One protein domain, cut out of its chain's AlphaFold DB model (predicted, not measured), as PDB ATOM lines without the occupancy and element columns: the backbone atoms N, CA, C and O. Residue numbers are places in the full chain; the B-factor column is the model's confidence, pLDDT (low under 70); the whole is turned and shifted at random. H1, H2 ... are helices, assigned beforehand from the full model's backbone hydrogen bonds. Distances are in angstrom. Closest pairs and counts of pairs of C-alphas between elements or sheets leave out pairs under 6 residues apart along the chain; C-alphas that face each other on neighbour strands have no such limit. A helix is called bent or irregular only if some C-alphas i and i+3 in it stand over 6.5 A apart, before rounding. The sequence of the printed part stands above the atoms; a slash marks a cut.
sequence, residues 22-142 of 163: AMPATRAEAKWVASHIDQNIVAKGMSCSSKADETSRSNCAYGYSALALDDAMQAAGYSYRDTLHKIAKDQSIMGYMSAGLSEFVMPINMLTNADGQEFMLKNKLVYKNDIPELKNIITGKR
ATOM      1  N   ALA A  22     151.598 122.043 124.671       90.75
ATOM      2  CA  ALA A  22     151.365 122.730 125.932       90.75
ATOM      3  C   ALA A  22     150.119 123.614 125.803       90.75
ATOM      4  O   ALA A  22     149.937 124.294 124.789       90.75
ATOM      5  N   MET A  23     149.286 123.635 126.838       91.81
ATOM      6  CA  MET A  23     148.142 124.530 126.883       91.81
ATOM      7  C   MET A  23     148.628 125.999 126.848       91.81
ATOM      8  O   MET A  23     149.655 126.342 127.445       91.81
ATOM      9  N   PRO A  24     147.948 126.899 126.124       91.81
ATOM     10  CA  PRO A  24     148.191 128.330 126.242       91.81
ATOM     11  C   PRO A  24     147.705 128.870 127.593       91.81
ATOM     12  O   PRO A  24     146.654 128.480 128.097       91.81
ATOM     13  N   ALA A  25     148.434 129.831 128.162       89.94
ATOM     14  CA  ALA A  25     148.048 130.507 129.402       89.94
ATOM     15  C   ALA A  25     146.980 131.593 129.152       89.94
ATOM     16  O   ALA A  25     147.194 132.779 129.402       89.94
ATOM     17  N   THR A  26     145.829 131.199 128.609       91.06
ATOM     18  CA  THR A  26     144.730 132.090 128.217       91.06
ATOM     19  C   THR A  26     143.415 131.642 128.849       91.06
ATOM     20  O   THR A  26     143.132 130.456 129.020       91.06
ATOM     21  N   ARG A  27     142.559 132.608 129.205       84.88
ATOM     22  CA  ARG A  27     141.270 132.319 129.856       84.88
ATOM     23  C   ARG A  27     140.284 131.573 128.957       84.88
ATOM     24  O   ARG A  27     139.454 130.834 129.478       84.88
ATOM     25  N   ALA A  28     140.329 131.790 127.644       89.06
ATOM     26  CA  ALA A  28     139.401 131.152 126.711       89.06
ATOM     27  C   ALA A  28     139.643 129.633 126.646       89.06
ATOM     28  O   ALA A  28     138.717 128.849 126.840       89.06
ATOM     29  N   GLU A  29     140.899 129.231 126.508       85.81
ATOM     30  CA  GLU A  29     141.356 127.846 126.464       85.81
ATOM     31  C   GLU A  29     141.138 127.184 127.823       85.81
ATOM     32  O   GLU A  29     140.646 126.063 127.889       85.81
ATOM     33  N   ALA A  30     141.382 127.902 128.923       86.31
ATOM     34  CA  ALA A  30     141.075 127.395 130.257       86.31
ATOM     35  C   ALA A  30     139.583 127.164 130.481       86.31
ATOM     36  O   ALA A  30     139.207 126.163 131.080       86.31
ATOM     37  N   LYS A  31     138.715 128.048 129.978       86.88
ATOM     38  CA  LYS A  31     137.264 127.845 130.042       86.88
ATOM     39  C   LYS A  31     136.846 126.621 129.230       86.88
ATOM     40  O   LYS A  31     135.991 125.859 129.677       86.88
ATOM     41  N   TRP A  32     137.453 126.431 128.061       86.50
ATOM     42  CA  TRP A  32     137.213 125.260 127.230       86.50
ATOM     43  C   TRP A  32     137.632 123.970 127.944       86.50
ATOM     44  O   TRP A  32     136.806 123.074 128.105       86.50
ATOM     45  N   VAL A  33     138.856 123.904 128.473       86.75
ATOM     46  CA  VAL A  33     139.340 122.745 129.241       86.75
ATOM     47  C   VAL A  33     138.481 122.511 130.487       86.75
ATOM     48  O   VAL A  33     138.024 121.398 130.714       86.75
ATOM     49  N   ALA A  34     138.164 123.556 131.254       85.00
ATOM     50  CA  ALA A  34     137.343 123.436 132.459       85.00
ATOM     51  C   ALA A  34     135.953 122.835 132.187       85.00
ATOM     52  O   ALA A  34     135.421 122.121 133.034       85.00
ATOM     53  N   SER A  35     135.377 123.072 131.002       85.81
ATOM     54  CA  SER A  35     134.091 122.475 130.610       85.81
ATOM     55  C   SER A  35     134.145 120.964 130.339       85.81
ATOM     56  O   SER A  35     133.097 120.330 130.276       85.81
ATOM     57  N   HIS A  36     135.348 120.391 130.235       85.56
ATOM     58  CA  HIS A  36     135.592 118.966 129.999       85.56
ATOM     59  C   HIS A  36     136.140 118.238 131.237       85.56
ATOM     60  O   HIS A  36     136.481 117.062 131.145       85.56
ATOM     61  N   ILE A  37     136.231 118.904 132.395       84.50
ATOM     62  CA  ILE A  37     136.696 118.267 133.634       84.50
ATOM     63  C   ILE A  37     135.710 117.172 134.053       84.50
ATOM     64  O   ILE A  37     134.560 117.457 134.411       84.50
ATOM     65  N   ASP A  38     136.190 115.925 134.066       79.31
ATOM     66  CA  ASP A  38     135.419 114.774 134.530       79.31
ATOM     67  C   ASP A  38     135.203 114.847 136.048       79.31
ATOM     68  O   ASP A  38     136.100 114.615 136.868       79.31
ATOM     69  N   GLN A  39     133.957 115.127 136.425       78.62
ATOM     70  CA  GLN A  39     133.532 115.210 137.817       78.62
ATOM     71  C   GLN A  39     133.678 113.877 138.563       78.62
ATOM     72  O   GLN A  39     133.802 113.878 139.786       78.62
ATOM     73  N   ASN A  40     133.730 112.737 137.866       73.88
ATOM     74  CA  ASN A  40     133.979 111.441 138.491       73.88
ATOM     75  C   ASN A  40     135.423 111.319 138.991       73.88
ATOM     76  O   ASN A  40     135.657 110.721 140.042       73.88
ATOM     77  N   ILE A  41     136.396 111.893 138.275       72.69
ATOM     78  CA  ILE A  41     137.801 111.919 138.711       72.69
ATOM     79  C   ILE A  41     137.952 112.871 139.901       72.69
ATOM     80  O   ILE A  41     138.584 112.512 140.896       72.69
ATOM     81  N   VAL A  42     137.277 114.025 139.861       74.25
ATOM     82  CA  VAL A  42     137.205 114.959 140.999       74.25
ATOM     83  C   VAL A  42     136.587 114.279 142.230       74.25
ATOM     84  O   VAL A  42     137.137 114.357 143.331       74.25
ATOM     85  N   ALA A  43     135.491 113.533 142.057       74.25
ATOM     86  CA  ALA A  43     134.840 112.786 143.132       74.25
ATOM     87  C   ALA A  43     135.729 111.674 143.716       74.25
ATOM     88  O   ALA A  43     135.760 111.488 144.937       74.25
ATOM     89  N   LYS A  44     136.506 110.972 142.878       71.94
ATOM     90  CA  LYS A  44     137.527 110.014 143.338       71.94
ATOM     91  C   LYS A  44     138.611 110.704 144.165       71.94
ATOM     92  O   LYS A  44     138.967 110.180 145.216       71.94
ATOM     93  N   GLY A  45     139.060 111.895 143.765       69.56
ATOM     94  CA  GLY A  45     139.986 112.715 144.554       69.56
ATOM     95  C   GLY A  45     139.434 113.077 145.935       69.56
ATOM     96  O   GLY A  45     140.113 112.887 146.948       69.56
ATOM     97  N   MET A  46     138.169 113.509 146.004       70.81
ATOM     98  CA  MET A  46     137.494 113.799 147.275       70.81
ATOM     99  C   MET A  46     137.391 112.554 148.168       70.81
ATOM    100  O   MET A  46     137.696 112.628 149.359       70.81
ATOM    101  N   SER A  47     137.038 111.396 147.603       71.12
ATOM    102  CA  SER A  47     136.969 110.134 148.350       71.12
ATOM    103  C   SER A  47     138.349 109.643 148.804       71.12
ATOM    104  O   SER A  47     138.485 109.211 149.948       71.12
ATOM    105  N   CYS A  48     139.382 109.772 147.972       71.31
ATOM    106  CA  CYS A  48     140.768 109.449 148.322       71.31
ATOM    107  C   CYS A  48     141.227 110.287 149.520       71.31
ATOM    108  O   CYS A  48     141.687 109.746 150.514       71.31
ATOM    109  N   SER A  49     140.959 111.598 149.512       64.44
ATOM    110  CA  SER A  49     141.316 112.502 150.620       64.44
ATOM    111  C   SER A  49     140.634 112.170 151.965       64.44
ATOM    112  O   SER A  49     141.009 112.709 153.010       64.44
ATOM    113  N   SER A  50     139.606 111.316 151.952       64.38
ATOM    114  CA  SER A  50     138.890 110.856 153.147       64.38
ATOM    115  C   SER A  50     139.448 109.553 153.736       64.38
ATOM    116  O   SER A  50     139.115 109.220 154.872       64.38
ATOM    117  N   LYS A  51     140.320 108.852 152.998       59.94
ATOM    118  CA  LYS A  51     141.037 107.645 153.429       59.94
ATOM    119  C   LYS A  51     142.489 108.053 153.691       59.94
ATOM    120  O   LYS A  51     143.171 108.542 152.800       59.94
ATOM    121  N   ALA A  52     142.938 107.977 154.937       52.34
ATOM    122  CA  ALA A  52     144.193 108.569 155.410       52.34
ATOM    123  C   ALA A  52     145.482 107.875 154.895       52.34
ATOM    124  O   ALA A  52     146.579 108.277 155.279       52.34
ATOM    125  N   ASP A  53     145.352 106.851 154.053       55.34
ATOM    126  CA  ASP A  53     146.329 105.779 153.867       55.34
ATOM    127  C   ASP A  53     146.894 105.669 152.435       55.34
ATOM    128  O   ASP A  53     147.967 105.098 152.248       55.34
ATOM    129  N   GLU A  54     146.269 106.287 151.429       49.16
ATOM    130  CA  GLU A  54     146.886 106.462 150.107       49.16
ATOM    131  C   GLU A  54     147.500 107.854 150.029       49.16
ATOM    132  O   GLU A  54     146.772 108.808 149.804       49.16
ATOM    133  N   THR A  55     148.825 107.975 150.208       51.59
ATOM    134  CA  THR A  55     149.630 109.197 149.974       51.59
ATOM    135  C   THR A  55     149.001 110.471 150.551       51.59
ATOM    136  O   THR A  55     148.106 111.017 149.931       51.59
ATOM    137  N   SER A  56     149.469 110.960 151.712       60.84
ATOM    138  CA  SER A  56     148.956 112.127 152.481       60.84
ATOM    139  C   SER A  56     147.799 112.918 151.841       60.84
ATOM    140  O   SER A  56     147.961 113.418 150.746       60.84
ATOM    141  N   ARG A  57     146.660 113.125 152.516       62.28
ATOM    142  CA  ARG A  57     145.444 113.844 152.038       62.28
ATOM    143  C   ARG A  57     145.600 114.865 150.882       62.28
ATOM    144  O   ARG A  57     144.779 114.882 149.966       62.28
ATOM    145  N   SER A  58     146.630 115.710 150.926       63.00
ATOM    146  CA  SER A  58     147.027 116.648 149.868       63.00
ATOM    147  C   SER A  58     147.423 115.987 148.536       63.00
ATOM    148  O   SER A  58     147.026 116.474 147.481       63.00
ATOM    149  N   ASN A  59     148.165 114.879 148.553       66.94
ATOM    150  CA  ASN A  59     148.566 114.129 147.365       66.94
ATOM    151  C   ASN A  59     147.376 113.462 146.660       66.94
ATOM    152  O   ASN A  59     147.335 113.460 145.433       66.94
ATOM    153  N   CYS A  60     146.375 112.983 147.405       75.44
ATOM    154  CA  CYS A  60     145.098 112.563 146.822       75.44
ATOM    155  C   CYS A  60     144.428 113.714 146.056       75.44
ATOM    156  O   CYS A  60     144.111 113.578 144.877       75.44
ATOM    157  N   ALA A  61     144.215 114.862 146.706       76.00
ATOM    158  CA  ALA A  61     143.518 115.980 146.074       76.00
ATOM    159  C   ALA A  61     144.273 116.487 144.834       76.00
ATOM    160  O   ALA A  61     143.696 116.572 143.753       76.00
ATOM    161  N   TYR A  62     145.575 116.753 144.955       80.88
ATOM    162  CA  TYR A  62     146.366 117.254 143.834       80.88
ATOM    163  C   TYR A  62     146.576 116.213 142.733       80.88
ATOM    164  O   TYR A  62     146.470 116.555 141.559       80.88
ATOM    165  N   GLY A  63     146.827 114.949 143.077       83.19
ATOM    166  CA  GLY A  63     147.028 113.888 142.093       83.19
ATOM    167  C   GLY A  63     145.797 113.659 141.219       83.19
ATOM    168  O   GLY A  63     145.906 113.627 139.994       83.19
ATOM    169  N   TYR A  64     144.612 113.573 141.827       85.19
ATOM    170  CA  TYR A  64     143.367 113.410 141.073       85.19
ATOM    171  C   TYR A  64     142.961 114.681 140.320       85.19
ATOM    172  O   TYR A  64     142.433 114.572 139.216       85.19
ATOM    173  N   SER A  65     143.264 115.876 140.840       85.88
ATOM    174  CA  SER A  65     143.106 117.114 140.066       85.88
ATOM    175  C   SER A  65     144.014 117.142 138.834       85.88
ATOM    176  O   SER A  65     143.560 117.533 137.765       85.88
ATOM    177  N   ALA A  66     145.266 116.684 138.940       90.94
ATOM    178  CA  ALA A  66     146.174 116.594 137.796       90.94
ATOM    179  C   ALA A  66     145.674 115.599 136.735       90.94
ATOM    180  O   ALA A  66     145.746 115.899 135.550       90.94
ATOM    181  N   LEU A  67     145.119 114.454 137.153       90.75
ATOM    182  CA  LEU A  67     144.479 113.494 136.243       90.75
ATOM    183  C   LEU A  67     143.254 114.096 135.545       90.75
ATOM    184  O   LEU A  67     143.133 114.002 134.330       90.75
ATOM    185  N   ALA A  68     142.366 114.746 136.301       90.62
ATOM    186  CA  ALA A  68     141.165 115.360 135.741       90.62
ATOM    187  C   ALA A  68     141.507 116.486 134.752       90.62
ATOM    188  O   ALA A  68     140.829 116.651 133.739       90.62
ATOM    189  N   LEU A  69     142.561 117.255 135.044       92.38
ATOM    190  CA  LEU A  69     143.076 118.281 134.145       92.38
ATOM    191  C   LEU A  69     143.712 117.677 132.898       92.38
ATOM    192  O   LEU A  69     143.460 118.193 131.817       92.38
ATOM    193  N   ASP A  70     144.507 116.612 133.019       93.56
ATOM    194  CA  ASP A  70     145.126 115.968 131.857       93.56
ATOM    195  C   ASP A  70     144.074 115.403 130.900       93.56
ATOM    196  O   ASP A  70     144.111 115.725 129.716       93.56
ATOM    197  N   ASP A  71     143.068 114.684 131.405       91.56
ATOM    198  CA  ASP A  71     141.967 114.167 130.581       91.56
ATOM    199  C   ASP A  71     141.204 115.301 129.870       91.56
ATOM    200  O   ASP A  71     140.940 115.243 128.663       91.56
ATOM    201  N   ALA A  72     140.897 116.382 130.592       90.81
ATOM    202  CA  ALA A  72     140.212 117.541 130.028       90.81
ATOM    203  C   ALA A  72     141.074 118.302 129.002       90.81
ATOM    204  O   ALA A  72     140.566 118.795 127.992       90.81
ATOM    205  N   MET A  73     142.384 118.400 129.242       92.75
ATOM    206  CA  MET A  73     143.346 118.991 128.312       92.75
ATOM    207  C   MET A  73     143.473 118.151 127.047       92.75
ATOM    208  O   MET A  73     143.454 118.717 125.954       92.75
ATOM    209  N   GLN A  74     143.530 116.825 127.170       91.75
ATOM    210  CA  GLN A  74     143.585 115.913 126.029       91.75
ATOM    211  C   GLN A  74     142.349 116.063 125.138       91.75
ATOM    212  O   GLN A  74     142.489 116.161 123.917       91.75
ATOM    213  N   ALA A  75     141.154 116.201 125.726       88.88
ATOM    214  CA  ALA A  75     139.925 116.496 124.981       88.88
ATOM    215  C   ALA A  75     139.992 117.829 124.204       88.88
ATOM    216  O   ALA A  75     139.335 117.991 123.176       88.88
ATOM    217  N   ALA A  76     140.814 118.772 124.666       87.38
ATOM    218  CA  ALA A  76     141.060 120.063 124.033       87.38
ATOM    219  C   ALA A  76     142.282 120.085 123.089       87.38
ATOM    220  O   ALA A  76     142.589 121.135 122.529       87.38
ATOM    221  N   GLY A  77     142.980 118.960 122.892       88.06
ATOM    222  CA  GLY A  77     144.181 118.892 122.049       88.06
ATOM    223  C   GLY A  77     145.494 119.259 122.757       88.06
ATOM    224  O   GLY A  77     146.515 119.448 122.095       88.06
ATOM    225  N   TYR A  78     145.484 119.348 124.087       92.38
ATOM    226  CA  TYR A  78     146.638 119.684 124.921       92.38
ATOM    227  C   TYR A  78     147.079 118.505 125.795       92.38
ATOM    228  O   TYR A  78     146.422 117.472 125.864       92.38
ATOM    229  N   SER A  79     148.211 118.667 126.475       93.44
ATOM    230  CA  SER A  79     148.759 117.691 127.419       93.44
ATOM    231  C   SER A  79     149.176 118.405 128.697       93.44
ATOM    232  O   SER A  79     149.887 119.418 128.647       93.44
ATOM    233  N   TYR A  80     148.761 117.886 129.854       94.50
ATOM    234  CA  TYR A  80     149.188 118.440 131.138       94.50
ATOM    235  C   TYR A  80     150.699 118.275 131.309       94.50
ATOM    236  O   TYR A  80     151.403 119.204 131.710       94.50
ATOM    237  N   ARG A  81     151.226 117.122 130.886       95.88
ATOM    238  CA  ARG A  81     152.661 116.833 130.894       95.88
ATOM    239  C   ARG A  81     153.465 117.814 130.045       95.88
ATOM    240  O   ARG A  81     154.494 118.303 130.503       95.88
ATOM    241  N   ASP A  82     153.008 118.119 128.833       95.25
ATOM    242  CA  ASP A  82     153.708 119.055 127.943       95.25
ATOM    243  C   ASP A  82     153.531 120.510 128.402       95.25
ATOM    244  O   ASP A  82     154.420 121.341 128.218       95.25
ATOM    245  N   THR A  83     152.428 120.810 129.092       94.75
ATOM    246  CA  THR A  83     152.227 122.088 129.786       94.75
ATOM    247  C   THR A  83     153.253 122.285 130.901       94.75
ATOM    248  O   THR A  83     153.923 123.320 130.941       94.75
ATOM    249  N   LEU A  84     153.448 121.277 131.758       95.56
ATOM    250  CA  LEU A  84     154.505 121.304 132.769       95.56
ATOM    251  C   LEU A  84     155.900 121.349 132.134       95.56
ATOM    252  O   LEU A  84     156.757 122.082 132.621       95.56
ATOM    253  N   HIS A  85     156.123 120.645 131.022       95.94
ATOM    254  CA  HIS A  85     157.390 120.714 130.290       95.94
ATOM    255  C   HIS A  85     157.702 122.135 129.821       95.94
ATOM    256  O   HIS A  85     158.809 122.636 130.023       95.94
ATOM    257  N   LYS A  86     156.709 122.818 129.243       93.88
ATOM    258  CA  LYS A  86     156.848 124.216 128.834       93.88
ATOM    259  C   LYS A  86     157.149 125.121 130.026       93.88
ATOM    260  O   LYS A  86     158.060 125.933 129.936       93.88
ATOM    261  N   ILE A  87     156.447 124.951 131.145       93.62
ATOM    262  CA  ILE A  87     156.705 125.705 132.382       93.62
ATOM    263  C   ILE A  87     158.138 125.486 132.883       93.62
ATOM    264  O   ILE A  87     158.792 126.449 133.275       93.62
ATOM    265  N   ALA A  88     158.640 124.247 132.850       94.38
ATOM    266  CA  ALA A  88     160.015 123.931 133.230       94.38
ATOM    267  C   ALA A  88     161.027 124.606 132.293       94.38
ATOM    268  O   ALA A  88     162.008 125.182 132.749       94.38
ATOM    269  N   LYS A  89     160.781 124.574 130.978       93.19
ATOM    270  CA  LYS A  89     161.639 125.229 129.979       93.19
ATOM    271  C   LYS A  89     161.645 126.747 130.105       93.19
ATOM    272  O   LYS A  89     162.710 127.350 130.027       93.19
ATOM    273  N   ASP A  90     160.477 127.337 130.322       90.25
ATOM    274  CA  ASP A  90     160.300 128.781 130.485       90.25
ATOM    275  C   ASP A  90     160.684 129.254 131.902       90.25
ATOM    276  O   ASP A  90     160.703 130.455 132.170       90.25
ATOM    277  N   GLN A  91     160.952 128.316 132.818       88.56
ATOM    278  CA  GLN A  91     161.245 128.544 134.235       88.56
ATOM    279  C   GLN A  91     160.217 129.453 134.932       88.56
ATOM    280  O   GLN A  91     160.553 130.273 135.791       88.56
ATOM    281  N   SER A  92     158.943 129.365 134.534       87.75
ATOM    282  CA  SER A  92     157.923 130.318 134.971       87.75
ATOM    283  C   SER A  92     156.503 129.770 134.887       87.75
ATOM    284  O   SER A  92     156.047 129.313 133.842       87.75
ATOM    285  N   ILE A  93     155.761 129.915 135.987       90.25
ATOM    286  CA  ILE A  93     154.300 129.726 136.043       90.25
ATOM    287  C   ILE A  93     153.533 131.048 135.908       90.25
ATOM    288  O   ILE A  93     152.301 131.062 135.914       90.25
ATOM    289  N   MET A  94     154.234 132.181 135.797       87.69
ATOM    290  CA  MET A  94     153.618 133.502 135.951       87.69
ATOM    291  C   MET A  94     152.572 133.816 134.885       87.69
ATOM    292  O   MET A  94     151.611 134.514 135.190       87.69
ATOM    293  N   GLY A  95     152.714 133.279 133.667       84.88
ATOM    294  CA  GLY A  95     151.698 133.431 132.620       84.88
ATOM    295  C   GLY A  95     150.349 132.826 133.020       84.88
ATOM    296  O   GLY A  95     149.305 133.436 132.814       84.88
ATOM    297  N   TYR A  96     150.365 131.661 133.670       88.62
ATOM    298  CA  TYR A  96     149.153 131.020 134.182       88.62
ATOM    299  C   TYR A  96     148.576 131.782 135.373       88.62
ATOM    300  O   TYR A  96     147.370 132.014 135.444       88.62
ATOM    301  N   MET A  97     149.437 132.230 136.288       87.06
ATOM    302  CA  MET A  97     149.000 133.006 137.446       87.06
ATOM    303  C   MET A  97     148.358 134.339 137.050       87.06
ATOM    304  O   MET A  97     147.278 134.660 137.541       87.06
ATOM    305  N   SER A  98     148.970 135.096 136.135       86.44
ATOM    306  CA  SER A  98     148.447 136.394 135.685       86.44
ATOM    307  C   SER A  98     147.141 136.263 134.896       86.44
ATOM    308  O   SER A  98     146.274 137.133 134.981       86.44
ATOM    309  N   ALA A  99     146.946 135.141 134.198       84.62
ATOM    310  CA  ALA A  99     145.687 134.811 133.544       84.62
ATOM    311  C   ALA A  99     144.572 134.399 134.532       84.62
ATOM    312  O   ALA A  99     143.407 134.326 134.132       84.62
ATOM    313  N   GLY A 100     144.884 134.192 135.818       83.12
ATOM    314  CA  GLY A 100     143.941 133.713 136.836       83.12
ATOM    315  C   GLY A 100     143.716 132.200 136.786       83.12
ATOM    316  O   GLY A 100     142.632 131.732 137.119       83.12
ATOM    317  N   LEU A 101     144.716 131.444 136.329       86.62
ATOM    318  CA  LEU A 101     144.656 130.000 136.085       86.62
ATOM    319  C   LEU A 101     145.483 129.216 137.113       86.62
ATOM    320  O   LEU A 101     146.105 128.211 136.781       86.62
ATOM    321  N   SER A 102     145.526 129.679 138.366       83.94
ATOM    322  CA  SER A 102     146.303 129.034 139.434       83.94
ATOM    323  C   SER A 102     145.922 127.567 139.631       83.94
ATOM    324  O   SER A 102     146.807 126.731 139.775       83.94
ATOM    325  N   GLU A 103     144.632 127.239 139.556       82.62
ATOM    326  CA  GLU A 103     144.114 125.868 139.711       82.62
ATOM    327  C   GLU A 103     144.661 124.892 138.660       82.62
ATOM    328  O   GLU A 103     144.839 123.712 138.944       82.62
ATOM    329  N   PHE A 104     144.988 125.389 137.463       84.81
ATOM    330  CA  PHE A 104     145.537 124.578 136.373       84.81
ATOM    331  C   PHE A 104     146.997 124.201 136.591       84.81
ATOM    332  O   PHE A 104     147.474 123.265 135.969       84.81
ATOM    333  N   VAL A 105     147.723 124.931 137.437       87.69
ATOM    334  CA  VAL A 105     149.147 124.681 137.692       87.69
ATOM    335  C   VAL A 105     149.416 124.255 139.130       87.69
ATOM    336  O   VAL A 105     150.473 123.704 139.399       87.69
ATOM    337  N   MET A 106     148.464 124.430 140.051       86.56
ATOM    338  CA  MET A 106     148.592 124.065 141.466       86.56
ATOM    339  C   MET A 106     149.001 122.601 141.719       86.56
ATOM    340  O   MET A 106     149.809 122.378 142.628       86.56
ATOM    341  N   PRO A 107     148.544 121.596 140.939       90.38
ATOM    342  CA  PRO A 107     148.935 120.209 141.178       90.38
ATOM    343  C   PRO A 107     150.430 119.924 140.990       90.38
ATOM    344  O   PRO A 107     150.913 118.883 141.433       90.38
ATOM    345  N   ILE A 108     151.201 120.856 140.415       90.38
ATOM    346  CA  ILE A 108     152.669 120.803 140.401       90.38
ATOM    347  C   ILE A 108     153.260 120.638 141.823       90.38
ATOM    348  O   ILE A 108     154.320 120.033 141.982       90.38
ATOM    349  N   ASN A 109     152.549 121.080 142.874       87.88
ATOM    350  CA  ASN A 109     152.939 120.929 144.283       87.88
ATOM    351  C   ASN A 109     153.157 119.469 144.715       87.88
ATOM    352  O   ASN A 109     153.890 119.223 145.677       87.88
ATOM    353  N   MET A 110     152.609 118.498 143.978       87.44
ATOM    354  CA  MET A 110     152.900 117.066 144.137       87.44
ATOM    355  C   MET A 110     154.399 116.752 144.090       87.44
ATOM    356  O   MET A 110     154.865 115.810 144.722       87.44
ATOM    357  N   LEU A 111     155.186 117.563 143.380       90.12
ATOM    358  CA  LEU A 111     156.620 117.332 143.216       90.12
ATOM    359  C   LEU A 111     157.445 117.650 144.477       90.12
ATOM    360  O   LEU A 111     158.643 117.361 144.526       90.12
ATOM    361  N   THR A 112     156.833 118.239 145.509       85.94
ATOM    362  CA  THR A 112     157.521 118.633 146.751       85.94
ATOM    363  C   THR A 112     157.848 117.456 147.675       85.94
ATOM    364  O   THR A 112     158.774 117.565 148.478       85.94
ATOM    365  N   ASN A 113     157.166 116.316 147.530       84.19
ATOM    366  CA  ASN A 113     157.403 115.096 148.310       84.19
ATOM    367  C   ASN A 113     157.656 113.874 147.399       84.19
ATOM    368  O   ASN A 113     157.520 113.969 146.179       84.19
ATOM    369  N   ALA A 114     158.136 112.760 147.967       86.69
ATOM    370  CA  ALA A 114     158.524 111.566 147.202       86.69
ATOM    371  C   ALA A 114     157.309 110.855 146.584       86.69
ATOM    372  O   ALA A 114     157.284 110.627 145.377       86.69
ATOM    373  N   ASP A 115     156.281 110.607 147.392       83.50
ATOM    374  CA  ASP A 115     155.036 109.957 146.978       83.50
ATOM    375  C   ASP A 115     154.350 110.685 145.816       83.50
ATOM    376  O   ASP A 115     153.893 110.075 144.852       83.50
ATOM    377  N   GLY A 116     154.299 112.016 145.876       86.00
ATOM    378  CA  GLY A 116     153.694 112.828 144.831       86.00
ATOM    379  C   GLY A 116     154.518 112.830 143.540       86.00
ATOM    380  O   GLY A 116     153.944 112.778 142.452       86.00
ATOM    381  N   GLN A 117     155.854 112.798 143.626       90.62
ATOM    382  CA  GLN A 117     156.711 112.597 142.449       90.62
ATOM    383  C   GLN A 117     156.468 111.225 141.812       90.62
ATOM    384  O   GLN A 117     156.329 111.138 140.590       90.62
ATOM    385  N   GLU A 118     156.383 110.163 142.620       89.56
ATOM    386  CA  GLU A 118     156.086 108.813 142.135       89.56
ATOM    387  C   GLU A 118     154.721 108.763 141.444       89.56
ATOM    388  O   GLU A 118     154.619 108.264 140.321       89.56
ATOM    389  N   PHE A 119     153.691 109.355 142.055       88.56
ATOM    390  CA  PHE A 119     152.353 109.438 141.475       88.56
ATOM    391  C   PHE A 119     152.363 110.124 140.102       88.56
ATOM    392  O   PHE A 119     151.807 109.594 139.136       88.56
ATOM    393  N   MET A 120     153.011 111.288 139.995       91.88
ATOM    394  CA  MET A 120     153.063 112.069 138.754       91.88
ATOM    395  C   MET A 120     153.824 111.325 137.649       91.88
ATOM    396  O   MET A 120     153.417 111.357 136.488       91.88
ATOM    397  N   LEU A 121     154.898 110.611 137.998       93.06
ATOM    398  CA  LEU A 121     155.665 109.793 137.055       93.06
ATOM    399  C   LEU A 121     154.890 108.555 136.597       93.06
ATOM    400  O   LEU A 121     154.827 108.280 135.398       93.06
ATOM    401  N   LYS A 122     154.272 107.825 137.533       90.69
ATOM    402  CA  LYS A 122     153.485 106.615 137.257       90.69
ATOM    403  C   LYS A 122     152.329 106.902 136.301       90.69
ATOM    404  O   LYS A 122     152.090 106.124 135.382       90.69
ATOM    405  N   ASN A 123     151.662 108.038 136.487       90.06
ATOM    406  CA  ASN A 123     150.550 108.476 135.644       90.06
ATOM    407  C   ASN A 123     150.991 109.285 134.413       90.06
ATOM    408  O   ASN A 123     150.148 109.810 133.699       90.06
ATOM    409  N   LYS A 124     152.300 109.378 134.133       93.88
ATOM    410  CA  LYS A 124     152.860 110.112 132.984       93.88
ATOM    411  C   LYS A 124     152.434 111.590 132.923       93.88
ATOM    412  O   LYS A 124     152.388 112.153 131.838       93.88
ATOM    413  N   LEU A 125     152.210 112.230 134.068       94.00
ATOM    414  CA  LEU A 125     151.799 113.636 134.181       94.00
ATOM    415  C   LEU A 125     152.983 114.617 134.157       94.00
ATOM    416  O   LEU A 125     152.785 115.822 134.058       94.00
ATOM    417  N   VAL A 126     154.222 114.123 134.262       96.00
ATOM    418  CA  VAL A 126     155.449 114.935 134.244       96.00
ATOM    419  C   VAL A 126     156.596 114.170 133.574       96.00
ATOM    420  O   VAL A 126     156.662 112.942 133.664       96.00
ATOM    421  N   TYR A 127     157.529 114.871 132.920       96.50
ATOM    422  CA  TYR A 127     158.802 114.266 132.523       96.50
ATOM    423  C   TYR A 127     159.761 114.228 133.710       96.50
ATOM    424  O   TYR A 127     159.953 115.222 134.408       96.50
ATOM    425  N   LYS A 128     160.452 113.099 133.898       96.19
ATOM    426  CA  LYS A 128     161.433 112.929 134.984       96.19
ATOM    427  C   LYS A 128     162.496 114.032 135.015       96.19
ATOM    428  O   LYS A 128     162.878 114.474 136.094       96.19
ATOM    429  N   ASN A 129     162.942 114.484 133.844       96.56
ATOM    430  CA  ASN A 129     163.999 115.488 133.719       96.56
ATOM    431  C   ASN A 129     163.540 116.909 134.084       96.56
ATOM    432  O   ASN A 129     164.387 117.743 134.380       96.56
ATOM    433  N   ASP A 130     162.232 117.173 134.109       96.50
ATOM    434  CA  ASP A 130     161.691 118.497 134.436       96.50
ATOM    435  C   ASP A 130     161.485 118.687 135.944       96.50
ATOM    436  O   ASP A 130     161.386 119.814 136.421       96.50
ATOM    437  N   ILE A 131     161.440 117.592 136.716       95.12
ATOM    438  CA  ILE A 131     161.148 117.616 138.157       95.12
ATOM    439  C   ILE A 131     162.061 118.582 138.936       95.12
ATOM    440  O   ILE A 131     161.521 119.336 139.748       95.12
ATOM    441  N   PRO A 132     163.398 118.614 138.742       94.12
ATOM    442  CA  PRO A 132     164.254 119.545 139.476       94.12
ATOM    443  C   PRO A 132     163.863 121.012 139.261       94.12
ATOM    444  O   PRO A 132     163.738 121.760 140.228       94.12
ATOM    445  N   GLU A 133     163.599 121.403 138.013       94.31
ATOM    446  CA  GLU A 133     163.254 122.783 137.665       94.31
ATOM    447  C   GLU A 133     161.848 123.153 138.153       94.31
ATOM    448  O   GLU A 133     161.640 124.196 138.768       94.31
ATOM    449  N   LEU A 134     160.883 122.247 137.995       94.31
ATOM    450  CA  LEU A 134     159.529 122.436 138.516       94.31
ATOM    451  C   LEU A 134     159.526 122.602 140.046       94.31
ATOM    452  O   LEU A 134     158.809 123.449 140.577       94.31
ATOM    453  N   LYS A 135     160.375 121.864 140.772       92.25
ATOM    454  CA  LYS A 135     160.550 122.036 142.226       92.25
ATOM    455  C   LYS A 135     161.179 123.379 142.589       92.25
ATOM    456  O   LYS A 135     160.782 123.980 143.590       92.25
ATOM    457  N   ASN A 136     162.134 123.852 141.796       90.31
ATOM    458  CA  ASN A 136     162.760 125.160 141.972       90.31
ATOM    459  C   ASN A 136     161.732 126.293 141.836       90.31
ATOM    460  O   ASN A 136     161.646 127.150 142.719       90.31
ATOM    461  N   ILE A 137     160.859 126.215 140.825       89.12
ATOM    462  CA  ILE A 137     159.744 127.151 140.629       89.12
ATOM    463  C   ILE A 137     158.806 127.179 141.851       89.12
ATOM    464  O   ILE A 137     158.484 128.255 142.347       89.12
ATOM    465  N   ILE A 138     158.400 126.016 142.378       87.06
ATOM    466  CA  ILE A 138     157.461 125.926 143.518       87.06
ATOM    467  C   ILE A 138     158.074 126.444 144.818       87.06
ATOM    468  O   ILE A 138     157.410 127.098 145.618       87.06
ATOM    469  N   THR A 139     159.340 126.110 145.062       82.75
ATOM    470  CA  THR A 139     160.020 126.441 146.323       82.75
ATOM    471  C   THR A 139     160.624 127.845 146.330       82.75
ATOM    472  O   THR A 139     161.196 128.253 147.340       82.75
ATOM    473  N   GLY A 140     160.525 128.583 145.217       71.56
ATOM    474  CA  GLY A 140     161.118 129.912 145.058       71.56
ATOM    475  C   GLY A 140     162.650 129.910 145.011       71.56
ATOM    476  O   GLY A 140     163.269 130.975 145.027       71.56
ATOM    477  N   LYS A 141     163.286 128.732 144.950       60.75
ATOM    478  CA  LYS A 141     164.732 128.603 144.762       60.75
ATOM    479  C   LYS A 141     165.018 128.729 143.273       60.75
ATOM    480  O   LYS A 141     164.798 127.781 142.537       60.75
ATOM    481  N   ARG A 142     165.504 129.885 142.814       51.31
ATOM    482  CA  ARG A 142     166.031 129.999 141.444       51.31
ATOM    483  C   ARG A 142     167.123 128.945 141.240       51.31
ATOM    484  O   ARG A 142     168.032 128.859 142.067       51.31
TER     485      ARG A 142
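Overview. This is residues 22 to 142 of the 163 residues of an uncharacterized protein of Citrobacter cronae (UniProt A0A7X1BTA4). A long helix, H3, and an irregular helix that crosses it, H6, make the core of a compact all-helix domain, with H2 folded back along one side of H3 as a helical hairpin. H1 and H4 meet H3 towards its last residues, H7 packs near its first ones, and H8 covers H4 and H6 on the side away from H3, while little H5 sits at the beginning of H6. The printed part has 121 residues with eight named helices, H1 to H8 in order, and no named strand. The whole is compact, with a radius of gyration of the C-alphas of 13.5 A and spans of 35 by 34 by 22 A.

Along the chain. H1 is residues 27 to 34, beginning with C-alpha 27 at (141.270, 132.319, 129.856). H2 is residues 39 to 48, 14.0 A from first to last C-alpha. H3, residues 57 to 75, is the longest at 27.7 A, from C-alpha 57 at (145.444, 113.844, 152.038) to C-alpha 75 at (139.925, 116.496, 124.981). H4 is residues 80 to 90, 15.2 A long, and H5 is residues 94 to 98. H6, residues 102 to 112, measures 17.0 A and is irregular, with C-alphas 104 and 107 7.3 A apart. H7 is residues 114 to 122, 12.2 A long. H8, residues 128 to 139, measures 17.7 A and is irregular, with C-alphas 129 and 132 7.0 A apart; it ends with C-alpha 139 at (160.020, 126.441, 146.323).

Arrangement. H3 is the hub, touching five helices. H2 and H3 form a hairpin, opposite ways at a shallow tilt of 16 degrees, with the C-alphas of Gly 45 and Tyr 64 closest at 4.9 A. H6 touches H3 at a steep tilt of 52 degrees, closest at Tyr 62 and Pro 107, 4.7 A between C-alphas. With residues 69 to 75 alone H3 touches H1, about perpendicular at 74 degrees, closest at the C-alphas of Ala 72 and Val 33, 5.3 A. With residues 66 to 74 alone it touches H4, about perpendicular at 82 degrees, closest at the C-alphas of Asp 70 and Tyr 80, 4.8 A. With residues 59 to 63 alone it touches H7, the same way at a shallow tilt of 22 degrees, closest at the C-alphas of Asn 59 and Gly 116, 5.9 A. H8 touches H6, closest at the C-alphas of Leu 111 and Lys 135, 6.2 A. With residues 130 to 134 alone H8 touches H4, closest at the C-alphas of Ala 88 and Leu 134, 5.5 A. H5 and H6 only just touch, only at the corner, with 3 pairs of C-alphas within 8 A, closest at Tyr 96 and Ser 102, 6.3 A. Every O i to N i+4 pair is within hydrogen-bond range in H1, H2, H3, H4, H5 and H7, against 6 of 8 in H8 and 1 of 7 in H6, where 6 of 8 O i to N i+3 pairs are.

Size, cuts and confidence. The C-alphas of Ala 28 and Asp 53 are the two farthest apart, 37.8 A. The printed part has no cut and no long link. Mean pLDDT of the printed part is 84.5; residue 45, residues 49 to 59 and residues 141 to 142 are under 70.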